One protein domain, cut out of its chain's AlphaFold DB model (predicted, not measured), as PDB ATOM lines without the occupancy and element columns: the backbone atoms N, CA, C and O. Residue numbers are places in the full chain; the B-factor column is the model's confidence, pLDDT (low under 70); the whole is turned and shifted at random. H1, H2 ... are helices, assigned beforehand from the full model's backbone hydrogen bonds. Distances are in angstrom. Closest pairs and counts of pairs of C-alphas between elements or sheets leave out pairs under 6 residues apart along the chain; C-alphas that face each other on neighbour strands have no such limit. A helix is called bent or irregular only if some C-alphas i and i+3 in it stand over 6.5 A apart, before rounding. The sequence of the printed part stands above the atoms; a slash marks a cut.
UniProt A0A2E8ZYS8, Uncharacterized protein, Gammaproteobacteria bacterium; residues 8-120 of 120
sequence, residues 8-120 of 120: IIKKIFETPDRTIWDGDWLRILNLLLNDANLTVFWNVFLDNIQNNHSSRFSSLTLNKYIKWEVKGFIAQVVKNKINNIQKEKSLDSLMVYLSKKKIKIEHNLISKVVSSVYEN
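What this domain is: This is residues 8 to 120 of the 120 residues of an uncharacterized protein of Gammaproteobacteria bacterium (UniProt A0A2E8ZYS8). The two long helices, H3 and H4, make a V, meeting towards the end of H3 and the start of H4, while H2 and H6 close the V's open end. H5 folds back along the far part of H4 and is crossed by H6, and the short H1 sits beside H3 and H4. The 113 printed residues, with six named helices, H1 to H6 in order, and no named strand, are all helix in class. The whole is compact, with a radius of gyration of the C-alphas of 13.6 A and spans of 38 by 30 by 25 A.

How they stand to each other: H1, residues 8 to 13, is close to but not clearly touching H4, residues 62 to 82; their closest C-alphas, of Ile 12 and Lys 67, are 6.3 A apart. H2, residues 24 to 34, touches H4, closest at C-alphas Trp 25 and Val 78, 6.2 A. H3, residues 36 to 56, touches H4 with residues 46 to 53 alone, closest at C-alphas Ile 49 and Ile 66, 6.4 A, at a steep tilt of 53 degrees, opposite ways. H4 and H5, residues 87 to 100, form a helical hairpin at a shallow tilt of 28 degrees; the closest C-alphas, of Asn 80 and Ser 90, are 5.9 A apart. H6, residues 107 to 118, touches H5, closest at C-alphas Leu 91 and Ser 111, 6.2 A. H6 also touches H3, closest at C-alphas Phe 41 and Leu 109, 5.6 A, and H2, closest at Ile 28 and Val 117, 6.4 A. H3 and H5 are apart. Every O i to N i+4 pair is within hydrogen-bond range in H1, H2, H4, H5 and H6; in H3 14 of 17 are.

Where its parts are: H1 begins at C-alpha 8 (527.161, 562.945, 388.902). H3 is 31.6 A long and irregular, with C-alphas 37 and 40 7.1 A apart; H4 is 30.0 A, H5 20.3 A. H6 ends at C-alpha 118 (514.114, 543.411, 379.382).

The domain as a whole: The C-alphas of Ser 59 and Glu 119, the two farthest apart, are 39.8 A apart. The printed part has no cut and no long link. Confidence is under 70 at residues 55 to 58, of which 55 and 56 belong to H3.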
ATOM      1  N   ILE A   8     526.623 563.841 387.878       92.88
ATOM      2  CA  ILE A   8     527.161 562.945 388.902       92.88
ATOM      3  C   ILE A   8     527.123 561.467 388.483       92.88
ATOM      4  O   ILE A   8     528.090 560.753 388.736       92.88
ATOM      5  N   ILE A   9     526.077 561.017 387.778       94.12
ATOM      6  CA  ILE A   9     526.013 559.652 387.231       94.12
ATOM      7  C   ILE A   9     527.068 559.476 386.142       94.12
ATOM      8  O   ILE A   9     527.787 558.477 386.153       94.12
ATOM      9  N   LYS A  10     527.217 560.468 385.251       93.75
ATOM     10  CA  LYS A  10     528.277 560.461 384.232       93.75
ATOM     11  C   LYS A  10     529.653 560.299 384.869       93.75
ATOM     12  O   LYS A  10     530.369 559.379 384.508       93.75
ATOM     13  N   LYS A  11     529.976 561.104 385.884       92.75
ATOM     14  CA  LYS A  11     531.258 561.031 386.604       92.75
ATOM     15  C   LYS A  11     531.488 559.688 387.303       92.75
ATOM     16  O   LYS A  11     532.618 559.220 387.372       92.75
ATOM     17  N   ILE A  12     530.441 559.054 387.838       92.06
ATOM     18  CA  ILE A  12     530.566 557.737 388.490       92.06
ATOM     19  C   ILE A  12     530.987 556.649 387.492       92.06
ATOM     20  O   ILE A  12     531.723 555.737 387.879       92.06
ATOM     21  N   PHE A  13     530.530 556.749 386.241       92.31
ATOM     22  CA  PHE A  13     530.703 555.725 385.206       92.31
ATOM     23  C   PHE A  13     531.526 556.179 383.994       92.31
ATOM     24  O   PHE A  13     531.553 555.476 382.991       92.31
ATOM     25  N   GLU A  14     532.226 557.309 384.083       89.12
ATOM     26  CA  GLU A  14     533.118 557.807 383.026       89.12
ATOM     27  C   GLU A  14     534.245 556.807 382.737       89.12
ATOM     28  O   GLU A  14     534.562 556.516 381.588       89.12
ATOM     29  N   THR A  15     534.775 556.201 383.799       84.94
ATOM     30  CA  THR A  15     535.691 555.060 383.735       84.94
ATOM     31  C   THR A  15     535.147 553.944 384.628       84.94
ATOM     32  O   THR A  15     535.466 553.907 385.826       84.94
ATOM     33  N   PRO A  16     534.285 553.056 384.097       80.06
ATOM     34  CA  PRO A  16     533.763 551.932 384.857       80.06
ATOM     35  C   PRO A  16     534.920 551.062 385.359       80.06
ATOM     36  O   PRO A  16     535.845 550.734 384.621       80.06
ATOM     37  N   ASP A  17     534.864 550.697 386.636       81.31
ATOM     38  CA  ASP A  17     535.760 549.711 387.242       81.31
ATOM     39  C   ASP A  17     535.726 548.381 386.470       81.31
ATOM     40  O   ASP A  17     534.751 547.635 386.564       81.31
ATOM     41  N   ARG A  18     536.788 548.087 385.716       77.38
ATOM     42  CA  ARG A  18     536.876 546.896 384.857       77.38
ATOM     43  C   ARG A  18     536.735 545.579 385.624       77.38
ATOM     44  O   ARG A  18     536.355 544.583 385.030       77.38
ATOM     45  N   THR A  19     536.998 545.578 386.930       76.75
ATOM     46  CA  THR A  19     536.848 544.391 387.788       76.75
ATOM     47  C   THR A  19     535.378 544.049 388.040       76.75
ATOM     48  O   THR A  19     535.047 542.914 388.361       76.75
ATOM     49  N   ILE A  20     534.497 545.048 387.944       78.44
ATOM     50  CA  ILE A  20     533.066 544.934 388.253       78.44
ATOM     51  C   ILE A  20     532.232 544.958 386.968       78.44
ATOM     52  O   ILE A  20     531.228 544.260 386.867       78.44
ATOM     53  N   TRP A  21     532.618 545.788 385.999       84.25
ATOM     54  CA  TRP A  21     531.815 546.091 384.818       84.25
ATOM     55  C   TRP A  21     532.369 545.390 383.581       84.25
ATOM     56  O   TRP A  21     533.047 546.012 382.766       84.25
ATOM     57  N   ASP A  22     532.032 544.110 383.439       85.88
ATOM     58  CA  ASP A  22     532.323 543.308 382.248       85.88
ATOM     59  C   ASP A  22     531.107 542.444 381.851       85.88
ATOM     60  O   ASP A  22     530.186 542.235 382.647       85.88
ATOM     61  N   GLY A  23     531.064 541.989 380.598       89.88
ATOM     62  CA  GLY A  23     529.995 541.147 380.058       89.88
ATOM     63  C   GLY A  23     528.595 541.730 380.286       89.88
ATOM     64  O   GLY A  23     528.318 542.887 379.948       89.88
ATOM     65  N   ASP A  24     527.704 540.939 380.891       90.00
ATOM     66  CA  ASP A  24     526.328 541.355 381.185       90.00
ATOM     67  C   ASP A  24     526.237 542.591 382.085       90.00
ATOM     68  O   ASP A  24     525.318 543.395 381.916       90.00
ATOM     69  N   TRP A  25     527.193 542.799 382.997       93.44
ATOM     70  CA  TRP A  25     527.211 543.993 383.845       93.44
ATOM     71  C   TRP A  25     527.408 545.253 383.011       93.44
ATOM     72  O   TRP A  25     526.663 546.222 383.169       93.44
ATOM     73  N   LEU A  26     528.388 545.235 382.104       93.25
ATOM     74  CA  LEU A  26     528.670 546.366 381.225       93.25
ATOM     75  C   LEU A  26     527.531 546.587 380.223       93.25
ATOM     76  O   LEU A  26     527.141 547.729 379.983       93.25
ATOM     77  N   ARG A  27     526.952 545.508 379.682       93.50
ATOM     78  CA  ARG A  27     525.796 545.578 378.777       93.50
ATOM     79  C   ARG A  27     524.596 546.246 379.448       93.50
ATOM     80  O   ARG A  27     524.062 547.212 378.910       93.50
ATOM     81  N   ILE A  28     524.201 545.780 380.632       95.00
ATOM     82  CA  ILE A  28     523.055 546.326 381.376       95.00
ATOM     83  C   ILE A  28     523.326 547.766 381.815       95.00
ATOM     84  O   ILE A  28     522.450 548.618 381.682       95.00
ATOM     85  N   LEU A  29     524.544 548.067 382.276       95.06
ATOM     86  CA  LEU A  29     524.941 549.439 382.583       95.06
ATOM     87  C   LEU A  29     524.770 550.341 381.351       95.06
ATOM     88  O   LEU A  29     524.170 551.407 381.450       95.06
ATOM     89  N   ASN A  30     525.232 549.903 380.178       94.94
ATOM     90  CA  ASN A  30     525.095 550.672 378.946       94.94
ATOM     91  C   ASN A  30     523.633 550.907 378.550       94.94
ATOM     92  O   ASN A  30     523.322 552.021 378.132       94.94
ATOM     93  N   LEU A  31     522.739 549.927 378.706       96.00
ATOM     94  CA  LEU A  31     521.302 550.134 378.471       96.00
ATOM     95  C   LEU A  31     520.772 551.270 379.357       96.00
ATOM     96  O   LEU A  31     520.239 552.265 378.869       96.00
ATOM     97  N   LEU A  32     521.049 551.190 380.658       96.62
ATOM     98  CA  LEU A  32     520.545 552.143 381.645       96.62
ATOM     99  C   LEU A  32     521.122 553.561 381.500       96.62
ATOM    100  O   LEU A  32     520.450 554.543 381.821       96.62
ATOM    101  N   LEU A  33     522.373 553.688 381.047       95.62
ATOM    102  CA  LEU A  33     523.042 554.980 380.865       95.62
ATOM    103  C   LEU A  33     522.737 555.647 379.517       95.62
ATOM    104  O   LEU A  33     523.027 556.837 379.358       95.62
ATOM    105  N   ASN A  34     522.232 554.902 378.531       95.69
ATOM    106  CA  ASN A  34     521.910 555.428 377.200       95.69
ATOM    107  C   ASN A  34     520.407 555.626 376.973       95.69
ATOM    108  O   ASN A  34     520.049 556.378 376.070       95.69
ATOM    109  N   ASP A  35     519.537 555.033 377.791       95.44
ATOM    110  CA  ASP A  35     518.092 555.221 377.678       95.44
ATOM    111  C   ASP A  35     517.662 556.638 378.100       95.44
ATOM    112  O   ASP A  35     517.778 557.050 379.262       95.44
ATOM    113  N   ALA A  36     517.131 557.393 377.136       93.06
ATOM    114  CA  ALA A  36     516.653 558.753 377.350       93.06
ATOM    115  C   ALA A  36     515.470 558.835 378.329       93.06
ATOM    116  O   ALA A  36     515.352 559.808 379.084       93.06
ATOM    117  N   ASN A  37     514.644 557.787 378.394       93.25
ATOM    118  CA  ASN A  37     513.455 557.737 379.241       93.25
ATOM    119  C   ASN A  37     513.789 557.606 380.731       93.25
ATOM    120  O   ASN A  37     512.922 557.840 381.580       93.25
ATOM    121  N   LEU A  38     515.037 557.258 381.065       96.38
ATOM    122  CA  LEU A  38     515.497 557.096 382.444       96.38
ATOM    123  C   LEU A  38     516.033 558.383 383.068       96.38
ATOM    124  O   LEU A  38     516.346 558.392 384.255       96.38
ATOM    125  N   THR A  39     516.096 559.491 382.327       95.69
ATOM    126  CA  THR A  39     516.601 560.775 382.849       95.69
ATOM    127  C   THR A  39     515.858 561.214 384.115       95.69
ATOM    128  O   THR A  39     516.479 561.545 385.125       95.69
ATOM    129  N   VAL A  40     514.523 561.138 384.097       96.56
ATOM    130  CA  VAL A  40     513.681 561.476 385.257       96.56
ATOM    131  C   VAL A  40     513.930 560.518 386.422       96.56
ATOM    132  O   VAL A  40     514.067 560.966 387.557       96.56
ATOM    133  N   PHE A  41     514.054 559.214 386.147       97.56
ATOM    134  CA  PHE A  41     514.386 558.220 387.170       97.56
ATOM    135  C   PHE A  41     515.708 558.565 387.867       97.56
ATOM    136  O   PHE A  41     515.764 558.590 389.094       97.56
ATOM    137  N   TRP A  42     516.752 558.886 387.097       97.56
ATOM    138  CA  TRP A  42     518.068 559.208 387.640       97.56
ATOM    139  C   TRP A  42     518.050 560.444 388.542       97.56
ATOM    140  O   TRP A  42     518.681 560.415 389.596       97.56
ATOM    141  N   ASN A  43     517.304 561.490 388.176       96.75
ATOM    142  CA  ASN A  43     517.137 562.672 389.026       96.75
ATOM    143  C   ASN A  43     516.448 562.322 390.352       96.75
ATOM    144  O   ASN A  43     517.017 562.540 391.418       96.75
ATOM    145  N   VAL A  44     515.279 561.674 390.294       96.88
ATOM    146  CA  VAL A  44     514.514 561.307 391.498       96.88
ATOM    147  C   VAL A  44     515.307 560.356 392.402       96.88
ATOM    148  O   VAL A  44     515.264 560.463 393.632       96.88
ATOM    149  N   PHE A  45     516.055 559.422 391.812       97.25
ATOM    150  CA  PHE A  45     516.903 558.494 392.555       97.25
ATOM    151  C   PHE A  45     518.032 559.218 393.291       97.25
ATOM    152  O   PHE A  45     518.257 558.951 394.473       97.25
ATOM    153  N   LEU A  46     518.701 560.167 392.632       96.19
ATOM    154  CA  LEU A  46     519.745 560.976 393.257       96.19
ATOM    155  C   LEU A  46     519.212 561.842 394.395       96.19
ATOM    156  O   LEU A  46     519.831 561.853 395.457       96.19
ATOM    157  N   ASP A  47     518.072 562.504 394.209       94.94
ATOM    158  CA  ASP A  47     517.466 563.349 395.243       94.94
ATOM    159  C   ASP A  47     517.153 562.532 396.502       94.94
ATOM    160  O   ASP A  47     517.481 562.925 397.623       94.94
ATOM    161  N   ASN A  48     516.597 561.328 396.331       94.62
ATOM    162  CA  ASN A  48     516.354 560.410 397.444       94.62
ATOM    163  C   ASN A  48     517.652 559.993 398.151       94.62
ATOM    164  O   ASN A  48     517.701 559.975 399.382       94.62
ATOM    165  N   ILE A  49     518.705 559.655 397.399       93.56
ATOM    166  CA  ILE A  49     519.999 559.281 397.985       93.56
ATOM    167  C   ILE A  49     520.588 560.456 398.772       93.56
ATOM    168  O   ILE A  49     521.033 560.272 399.904       93.56
ATOM    169  N   GLN A  50     520.572 561.664 398.213       91.25
ATOM    170  CA  GLN A  50     521.105 562.857 398.874       91.25
ATOM    171  C   GLN A  50     520.352 563.165 400.176       91.25
ATOM    172  O   GLN A  50     520.981 563.383 401.213       91.25
ATOM    173  N   ASN A  51     519.022 563.069 400.163       89.62
ATOM    174  CA  ASN A  51     518.187 563.256 401.353       89.62
ATOM    175  C   ASN A  51     518.398 562.161 402.418       89.62
ATOM    176  O   ASN A  51     518.301 562.410 403.621       89.62
ATOM    177  N   ASN A  52     518.717 560.934 402.001       88.50
ATOM    178  CA  ASN A  52     519.025 559.841 402.925       88.50
ATOM    179  C   ASN A  52     520.431 559.954 403.537       88.50
ATOM    180  O   ASN A  52     520.645 559.495 404.661       88.50
ATOM    181  N   HIS A  53     521.383 560.569 402.830       85.69
ATOM    182  CA  HIS A  53     522.748 560.780 403.321       85.69
ATOM    183  C   HIS A  53     522.778 561.681 404.556       85.69
ATOM    184  O   HIS A  53     523.327 561.289 405.591       85.69
ATOM    185  N   SER A  54     522.127 562.842 404.454       70.62
ATOM    186  CA  SER A  54     522.111 563.891 405.481       70.62
ATOM    187  C   SER A  54     521.521 563.431 406.818       70.62
ATOM    188  O   SER A  54     521.867 563.977 407.861       70.62
ATOM    189  N   SER A  55     520.678 562.395 406.804       67.00
ATOM    190  CA  SER A  55     519.982 561.886 407.989       67.00
ATOM    191  C   SER A  55     520.618 560.650 408.638       67.00
ATOM    192  O   SER A  55     520.247 560.322 409.765       67.00
ATOM    193  N   ARG A  56     521.530 559.921 407.962       64.56
ATOM    194  CA  ARG A  56     521.990 558.594 408.445       64.56
ATOM    195  C   ARG A  56     523.456 558.227 408.242       64.56
ATOM    196  O   ARG A  56     523.907 557.289 408.893       64.56
ATOM    197  N   PHE A  57     524.194 558.899 407.359       68.38
ATOM    198  CA  PHE A  57     525.513 558.416 406.918       68.38
ATOM    199  C   PHE A  57     526.585 559.513 406.914       68.38
ATOM    200  O   PHE A  57     527.431 559.566 406.020       68.38
ATOM    201  N   SER A  58     526.570 560.374 407.935       63.59
ATOM    202  CA  SER A  58     527.450 561.548 408.053       63.59
ATOM    203  C   SER A  58     528.953 561.234 408.047       63.59
ATOM    204  O   SER A  58     529.748 562.103 407.702       63.59
ATOM    205  N   SER A  59     529.359 560.002 408.376       74.31
ATOM    206  CA  SER A  59     530.764 559.568 408.351       74.31
ATOM    207  C   SER A  59     531.317 559.320 406.940       74.31
ATOM    208  O   SER A  59     532.533 559.319 406.742       74.31
ATOM    209  N   LEU A  60     530.452 559.125 405.941       80.62
ATOM    210  CA  LEU A  60     530.831 558.965 404.537       80.62
ATOM    211  C   LEU A  60     530.651 560.288 403.795       80.62
ATOM    212  O   LEU A  60     529.635 560.953 403.938       80.62
ATOM    213  N   THR A  61     531.590 560.654 402.924       88.31
ATOM    214  CA  THR A  61     531.386 561.798 402.018       88.31
ATOM    215  C   THR A  61     530.212 561.518 401.077       88.31
ATOM    216  O   THR A  61     530.139 560.409 400.535       88.31
ATOM    217  N   LEU A  62     529.384 562.525 400.789       86.94
ATOM    218  CA  LEU A  62     528.216 562.399 399.907       86.94
ATOM    219  C   LEU A  62     528.547 561.716 398.569       86.94
ATOM    220  O   LEU A  62     527.863 560.784 398.160       86.94
ATOM    221  N   ASN A  63     529.655 562.095 397.925       88.88
ATOM    222  CA  ASN A  63     530.075 561.502 396.648       88.88
ATOM    223  C   ASN A  63     530.331 559.989 396.737       88.88
ATOM    224  O   ASN A  63     529.934 559.238 395.846       88.88
ATOM    225  N   LYS A  64     530.981 559.519 397.810       89.62
ATOM    226  CA  LYS A  64     531.204 558.080 398.032       89.62
ATOM    227  C   LYS A  64     529.888 557.359 398.305       89.62
ATOM    228  O   LYS A  64     529.679 556.279 397.759       89.62
ATOM    229  N   TYR A  65     529.004 557.970 399.090       91.50
ATOM    230  CA  TYR A  65     527.691 557.408 399.384       91.50
ATOM    231  C   TYR A  65     526.834 557.261 398.119       91.50
ATOM    232  O   TYR A  65     526.359 556.164 397.831       91.50
ATOM    233  N   ILE A  66     526.741 558.311 397.293       93.06
ATOM    234  CA  ILE A  66     526.041 558.260 396.001       93.06
ATOM    235  C   ILE A  66     526.639 557.177 395.108       93.06
ATOM    236  O   ILE A  66     525.905 556.355 394.565       93.06
ATOM    237  N   LYS A  67     527.973 557.115 394.995       92.19
ATOM    238  CA  LYS A  67     528.644 556.070 394.213       92.19
ATOM    239  C   LYS A  67     528.249 554.667 394.680       92.19
ATOM    240  O   LYS A  67     528.012 553.803 393.841       92.19
ATOM    241  N   TRP A  68     528.178 554.422 395.985       91.88
ATOM    242  CA  TRP A  68     527.795 553.118 396.529       91.88
ATOM    243  C   TRP A  68     526.333 552.767 396.278       91.88
ATOM    244  O   TRP A  68     526.063 551.662 395.814       91.88
ATOM    245  N   GLU A  69     525.403 553.687 396.532       94.38
ATOM    246  CA  GLU A  69     523.976 553.426 396.313       94.38
ATOM    247  C   GLU A  69     523.667 553.223 394.825       94.38
ATOM    248  O   GLU A  69     522.957 552.286 394.460       94.38
ATOM    249  N   VAL A  70     524.288 554.013 393.943       95.12
ATOM    250  CA  VAL A  70     524.152 553.847 392.490       95.12
ATOM    251  C   VAL A  70     524.700 552.495 392.032       95.12
ATOM    252  O   VAL A  70     524.009 551.763 391.323       95.12
ATOM    253  N   LYS A  71     525.908 552.109 392.468       93.50
ATOM    254  CA  LYS A  71     526.468 550.787 392.137       93.50
ATOM    255  C   LYS A  71     525.603 549.646 392.681       93.50
ATOM    256  O   LYS A  71     525.391 548.661 391.979       93.50
ATOM    257  N   GLY A  72     525.097 549.783 393.906       95.00
ATOM    258  CA  GLY A  72     524.239 548.789 394.549       95.00
ATOM    259  C   GLY A  72     522.914 548.590 393.817       95.00
ATOM    260  O   GLY A  72     522.467 547.455 393.664       95.00
ATOM    261  N   PHE A  73     522.316 549.670 393.316       97.00
ATOM    262  CA  PHE A  73     521.105 549.590 392.511       97.00
ATOM    263  C   PHE A  73     521.346 548.856 391.191       97.00
ATOM    264  O   PHE A  73     520.631 547.902 390.888       97.00
ATOM    265  N   ILE A  74     522.389 549.232 390.443       95.62
ATOM    266  CA  ILE A  74     522.727 548.542 389.192       95.62
ATOM    267  C   ILE A  74     522.999 547.055 389.450       95.62
ATOM    268  O   ILE A  74     522.489 546.210 388.720       95.62
ATOM    269  N   ALA A  75     523.733 546.720 390.515       95.06
ATOM    270  CA  ALA A  75     523.983 545.332 390.896       95.06
ATOM    271  C   ALA A  75     522.685 544.541 391.119       95.06
ATOM    272  O   ALA A  75     522.589 543.385 390.710       95.06
ATOM    273  N   GLN A  76     521.668 545.156 391.732       96.75
ATOM    274  CA  GLN A  76     520.368 544.517 391.915       96.75
ATOM    275  C   GLN A  76     519.646 544.290 390.576       96.75
ATOM    276  O   GLN A  76     519.087 543.215 390.367       96.75
ATOM    277  N   VAL A  77     519.694 545.259 389.656       96.94
ATOM    278  CA  VAL A  77     519.115 545.116 388.307       96.94
ATOM    279  C   VAL A  77     519.809 543.990 387.535       96.94
ATOM    280  O   VAL A  77     519.144 543.113 386.980       96.94
ATOM    281  N   VAL A  78     521.144 543.969 387.555       95.12
ATOM    282  CA  VAL A  78     521.958 542.929 386.914       95.12
ATOM    283  C   VAL A  78     521.642 541.555 387.496       95.12
ATOM    284  O   VAL A  78     521.378 540.619 386.746       95.12
ATOM    285  N   LYS A  79     521.584 541.438 388.828       95.06
ATOM    286  CA  LYS A  79     521.232 540.191 389.516       95.06
ATOM    287  C   LYS A  79     519.875 539.657 389.063       95.06
ATOM    288  O   LYS A  79     519.754 538.460 388.820       95.06
ATOM    289  N   ASN A  80     518.867 540.522 388.937       95.81
ATOM    290  CA  ASN A  80     517.546 540.095 388.481       95.81
ATOM    291  C   ASN A  80     517.594 539.547 387.049       95.81
ATOM    292  O   ASN A  80     517.015 538.493 386.783       95.81
ATOM    293  N   LYS A  81     518.317 540.226 386.149       93.50
ATOM    294  CA  LYS A  81     518.439 539.815 384.746       93.50
ATOM    295  C   LYS A  81     519.236 538.518 384.582       93.50
ATOM    296  O   LYS A  81     518.770 537.628 383.881       93.50
ATOM    297  N   ILE A  82     520.387 538.385 385.247       91.00
ATOM    298  CA  ILE A  82     521.240 537.181 385.176       91.00
ATOM    299  C   ILE A  82     520.513 535.958 385.743       91.00
ATOM    300  O   ILE A  82     520.573 534.879 385.165       91.00
ATOM    301  N   ASN A  83     519.758 536.128 386.830       93.50
ATOM    302  CA  ASN A  83     518.958 535.045 387.409       93.50
ATOM    303  C   ASN A  83     517.673 534.748 386.615       93.50
ATOM    304  O   ASN A  83     516.818 534.010 387.104       93.50
ATOM    305  N   ASN A  84     517.508 535.346 385.430       90.56
ATOM    306  CA  ASN A  84     516.349 535.204 384.557       90.56
ATOM    307  C   ASN A  84     515.009 535.413 385.290       90.56
ATOM    308  O   ASN A  84     514.017 534.723 385.041       90.56
ATOM    309  N   ILE A  85     514.983 536.353 386.240       92.69
ATOM    310  CA  ILE A  85     513.755 536.712 386.950       92.69
ATOM    311  C   ILE A  85     512.796 537.322 385.929       92.69
ATOM    312  O   ILE A  85     513.182 538.238 385.206       92.69
ATOM    313  N   GLN A  86     511.551 536.841 385.893       93.19
ATOM    314  CA  GLN A  86     510.487 537.384 385.036       93.19
ATOM    315  C   GLN A  86     510.343 538.901 385.219       93.19
ATOM    316  O   GLN A  86     510.546 539.415 386.321       93.19
ATOM    317  N   LYS A  87     509.982 539.614 384.147       92.38
ATOM    318  CA  LYS A  87     509.927 541.084 384.109       92.38
ATOM    319  C   LYS A  87     509.121 541.656 385.283       92.38
ATOM    320  O   LYS A  87     509.600 542.538 385.994       92.38
ATOM    321  N   GLU A  88     507.944 541.096 385.536       90.31
ATOM    322  CA  GLU A  88     507.022 541.510 386.597       90.31
ATOM    323  C   GLU A  88     507.650 541.297 387.983       90.31
ATOM    324  O   GLU A  88     507.676 542.199 388.816       90.31
ATOM    325  N   LYS A  89     508.280 540.138 388.201       94.56
ATOM    326  CA  LYS A  89     508.980 539.828 389.459       94.56
ATOM    327  C   LYS A  89     510.228 540.690 389.667       94.56
ATOM    328  O   LYS A  89     510.630 540.935 390.805       94.56
ATOM    329  N   SER A  90     510.859 541.147 388.585       95.31
ATOM    330  CA  SER A  90     512.008 542.053 388.646       95.31
ATOM    331  C   SER A  90     511.595 543.433 389.157       95.31
ATOM    332  O   SER A  90     512.290 544.008 389.995       95.31
ATOM    333  N   LEU A  91     510.432 543.922 388.721       96.31
ATOM    334  CA  LEU A  91     509.839 545.168 389.202       96.31
ATOM    335  C   LEU A  91     509.571 545.117 390.709       96.31
ATOM    336  O   LEU A  91     510.081 545.966 391.444       96.31
ATOM    337  N   ASP A  92     508.885 544.077 391.184       95.94
ATOM    338  CA  ASP A  92     508.619 543.882 392.616       95.94
ATOM    339  C   ASP A  92     509.915 543.787 393.429       95.94
ATOM    340  O   ASP A  92     510.064 544.410 394.484       95.94
ATOM    341  N   SER A  93     510.899 543.046 392.914       96.75
ATOM    342  CA  SER A  93     512.209 542.897 393.547       96.75
ATOM    343  C   SER A  93     512.929 544.240 393.717       96.75
ATOM    344  O   SER A  93     513.467 544.515 394.796       96.75
ATOM    345  N   LEU A  94     512.912 545.096 392.691       97.44
ATOM    346  CA  LEU A  94     513.513 546.428 392.759       97.44
ATOM    347  C   LEU A  94     512.746 547.349 393.711       97.44
ATOM    348  O   LEU A  94     513.373 548.063 394.494       97.44
ATOM    349  N   MET A  95     511.413 547.294 393.719       96.56
ATOM    350  CA  MET A  95     510.593 548.061 394.664       96.56
ATOM    351  C   MET A  95     510.893 547.674 396.118       96.56
ATOM    352  O   MET A  95     511.089 548.546 396.971       96.56
ATOM    353  N   VAL A  96     511.018 546.375 396.408       96.56
ATOM    354  CA  VAL A  96     511.411 545.880 397.738       96.56
ATOM    355  C   VAL A  96     512.821 546.345 398.109       96.56
ATOM    356  O   VAL A  96     513.048 546.776 399.243       96.56
ATOM    357  N   TYR A  97     513.771 546.280 397.174       97.44
ATOM    358  CA  TYR A  97     515.135 546.770 397.382       97.44
ATOM    359  C   TYR A  97     515.153 548.260 397.759       97.44
ATOM    360  O   TYR A  97     515.745 548.634 398.775       97.44
ATOM    361  N   LEU A  98     514.459 549.103 396.990       96.25
ATOM    362  CA  LEU A  98     514.402 550.549 397.218       96.25
ATOM    363  C   LEU A  98     513.700 550.894 398.537       96.25
ATOM    364  O   LEU A  98     514.190 551.734 399.294       96.25
ATOM    365  N   SER A  99     512.624 550.180 398.875       95.00
ATOM    366  CA  SER A  99     511.922 550.340 400.152       95.00
ATOM    367  C   SER A  99     512.838 550.063 401.353       95.00
ATOM    368  O   SER A  99     512.915 550.877 402.277       95.00
ATOM    369  N   LYS A 100     513.640 548.985 401.311       93.81
ATOM    370  CA  LYS A 100     514.645 548.682 402.354       93.81
ATOM    371  C   LYS A 100     515.696 549.785 402.493       93.81
ATOM    372  O   LYS A 100     516.153 550.072 403.598       93.81
ATOM    373  N   LYS A 101     516.050 550.432 401.382       91.56
ATOM    374  CA  LYS A 101     516.953 551.592 401.336       91.56
ATOM    375  C   LYS A 101     516.279 552.910 401.733       91.56
ATOM    376  O   LYS A 101     516.955 553.929 401.826       91.56
ATOM    377  N   LYS A 102     514.970 552.893 402.010       91.69
ATOM    378  CA  LYS A 102     514.117 554.070 402.244       91.69
ATOM    379  C   LYS A 102     514.198 555.084 401.100       91.69
ATOM    380  O   LYS A 102     514.183 556.288 401.329       91.69
ATOM    381  N   ILE A 103     514.312 554.578 399.876       94.00
ATOM    382  CA  ILE A 103     514.283 555.355 398.641       94.00
ATOM    383  C   ILE A 103     512.870 555.245 398.072       94.00
ATOM    384  O   ILE A 103     512.377 554.144 397.830       94.00
ATOM    385  N   LYS A 104     512.207 556.388 397.894       93.06
ATOM    386  CA  LYS A 104     510.838 556.471 397.384       93.06
ATOM    387  C   LYS A 104     510.875 556.866 395.917       93.06
ATOM    388  O   LYS A 104     511.161 558.014 395.584       93.06
ATOM    389  N   ILE A 105     510.582 555.905 395.051       95.25
ATOM    390  CA  ILE A 105     510.446 556.116 393.613       95.25
ATOM    391  C   ILE A 105     509.105 555.553 393.182       95.25
ATOM    392  O   ILE A 105     508.698 554.481 393.631       95.25
ATOM    393  N   GLU A 106     508.414 556.297 392.328       95.38
ATOM    394  CA  GLU A 106     507.149 555.862 391.766       95.38
ATOM    395  C   GLU A 106     507.314 554.591 390.924       95.38
ATOM    396  O   GLU A 106     508.293 554.395 390.199       95.38
ATOM    397  N   HIS A 107     506.307 553.727 391.000       95.12
ATOM    398  CA  HIS A 107     506.298 552.437 390.320       95.12
ATOM    399  C   HIS A 107     506.487 552.560 388.795       95.12
ATOM    400  O   HIS A 107     507.197 551.759 388.186       95.12
ATOM    401  N   ASN A 108     505.904 553.589 388.171       96.12
ATOM    402  CA  ASN A 108     506.059 553.897 386.743       96.12
ATOM    403  C   ASN A 108     507.536 554.111 386.337       96.12
ATOM    404  O   ASN A 108     507.946 553.661 385.270       96.12
ATOM    405  N   LEU A 109     508.353 554.752 387.175       97.25
ATOM    406  CA  LEU A 109     509.761 555.026 386.901       97.25
ATOM    407  C   LEU A 109     510.597 553.749 387.018       97.25
ATOM    408  O   LEU A 109     511.469 553.519 386.184       97.25
ATOM    409  N   ILE A 110     510.298 552.881 387.989       97.25
ATOM    410  CA  ILE A 110     510.970 551.573 388.092       97.25
ATOM    411  C   ILE A 110     510.555 550.651 386.944       97.25
ATOM    412  O   ILE A 110     511.395 549.950 386.383       97.25
ATOM    413  N   SER A 111     509.292 550.703 386.521       96.75
ATOM    414  CA  SER A 111     508.820 549.967 385.346       96.75
ATOM    415  C   SER A 111     509.590 550.354 384.076       96.75
ATOM    416  O   SER A 111     509.941 549.475 383.285       96.75
ATOM    417  N   LYS A 112     509.952 551.637 383.908       96.88
ATOM    418  CA  LYS A 112     510.827 552.086 382.809       96.88
ATOM    419  C   LYS A 112     512.224 551.475 382.896       96.88
ATOM    420  O   LYS A 112     512.724 550.996 381.886       96.88
ATOM    421  N   VAL A 113     512.828 551.426 384.089       97.19
ATOM    422  CA  VAL A 113     514.136 550.767 384.296       97.19
ATOM    423  C   VAL A 113     514.075 549.301 383.879       97.19
ATOM    424  O   VAL A 113     514.930 548.829 383.133       97.19
ATOM    425  N   VAL A 114     513.059 548.577 384.350       96.56
ATOM    426  CA  VAL A 114     512.887 547.158 384.024       96.56
ATOM    427  C   VAL A 114     512.680 546.972 382.522       96.56
ATOM    428  O   VAL A 114     513.324 546.118 381.924       96.56
ATOM    429  N   SER A 115     511.832 547.783 381.893       95.88
ATOM    430  CA  SER A 115     511.564 547.691 380.452       95.88
ATOM    431  C   SER A 115     512.836 547.939 379.634       95.88
ATOM    432  O   SER A 115     513.169 547.119 378.786       95.88
ATOM    433  N   SER A 116     513.637 548.944 380.005       95.69
ATOM    434  CA  SER A 116     514.941 549.243 379.391       95.69
ATOM    435  C   SER A 116     515.880 548.027 379.318       95.69
ATOM    436  O   SER A 116     516.584 547.833 378.329       95.69
ATOM    437  N   VAL A 117     515.863 547.166 380.343       95.31
ATOM    438  CA  VAL A 117     516.753 545.992 380.472       95.31
ATOM    439  C   VAL A 117     516.145 544.697 379.917       95.31
ATOM    440  O   VAL A 117     516.859 543.722 379.661       95.31
ATOM    441  N   TYR A 118     514.820 544.626 379.799       93.19
ATOM    442  CA  TYR A 118     514.114 543.411 379.382       93.19
ATOM    443  C   TYR A 118     513.652 543.435 377.929       93.19
ATOM    444  O   TYR A 118     513.450 542.364 377.366       93.19
ATOM    445  N   GLU A 119     513.519 544.616 377.337       87.56
ATOM    446  CA  GLU A 119     513.064 544.808 375.955       87.56
ATOM    447  C   GLU A 119     514.224 545.063 374.976       87.56
ATOM    448  O   GLU A 119     513.986 545.193 373.779       87.56
ATOM    449  N   ASN A 120     515.468 545.083 375.476       75.12
ATOM    450  CA  ASN A 120     516.724 545.169 374.719       75.12
ATOM    451  C   ASN A 120     517.681 544.035 375.123       75.12
ATOM    452  O   ASN A 120     518.554 543.684 374.302       75.12
TER     453      ASN A 120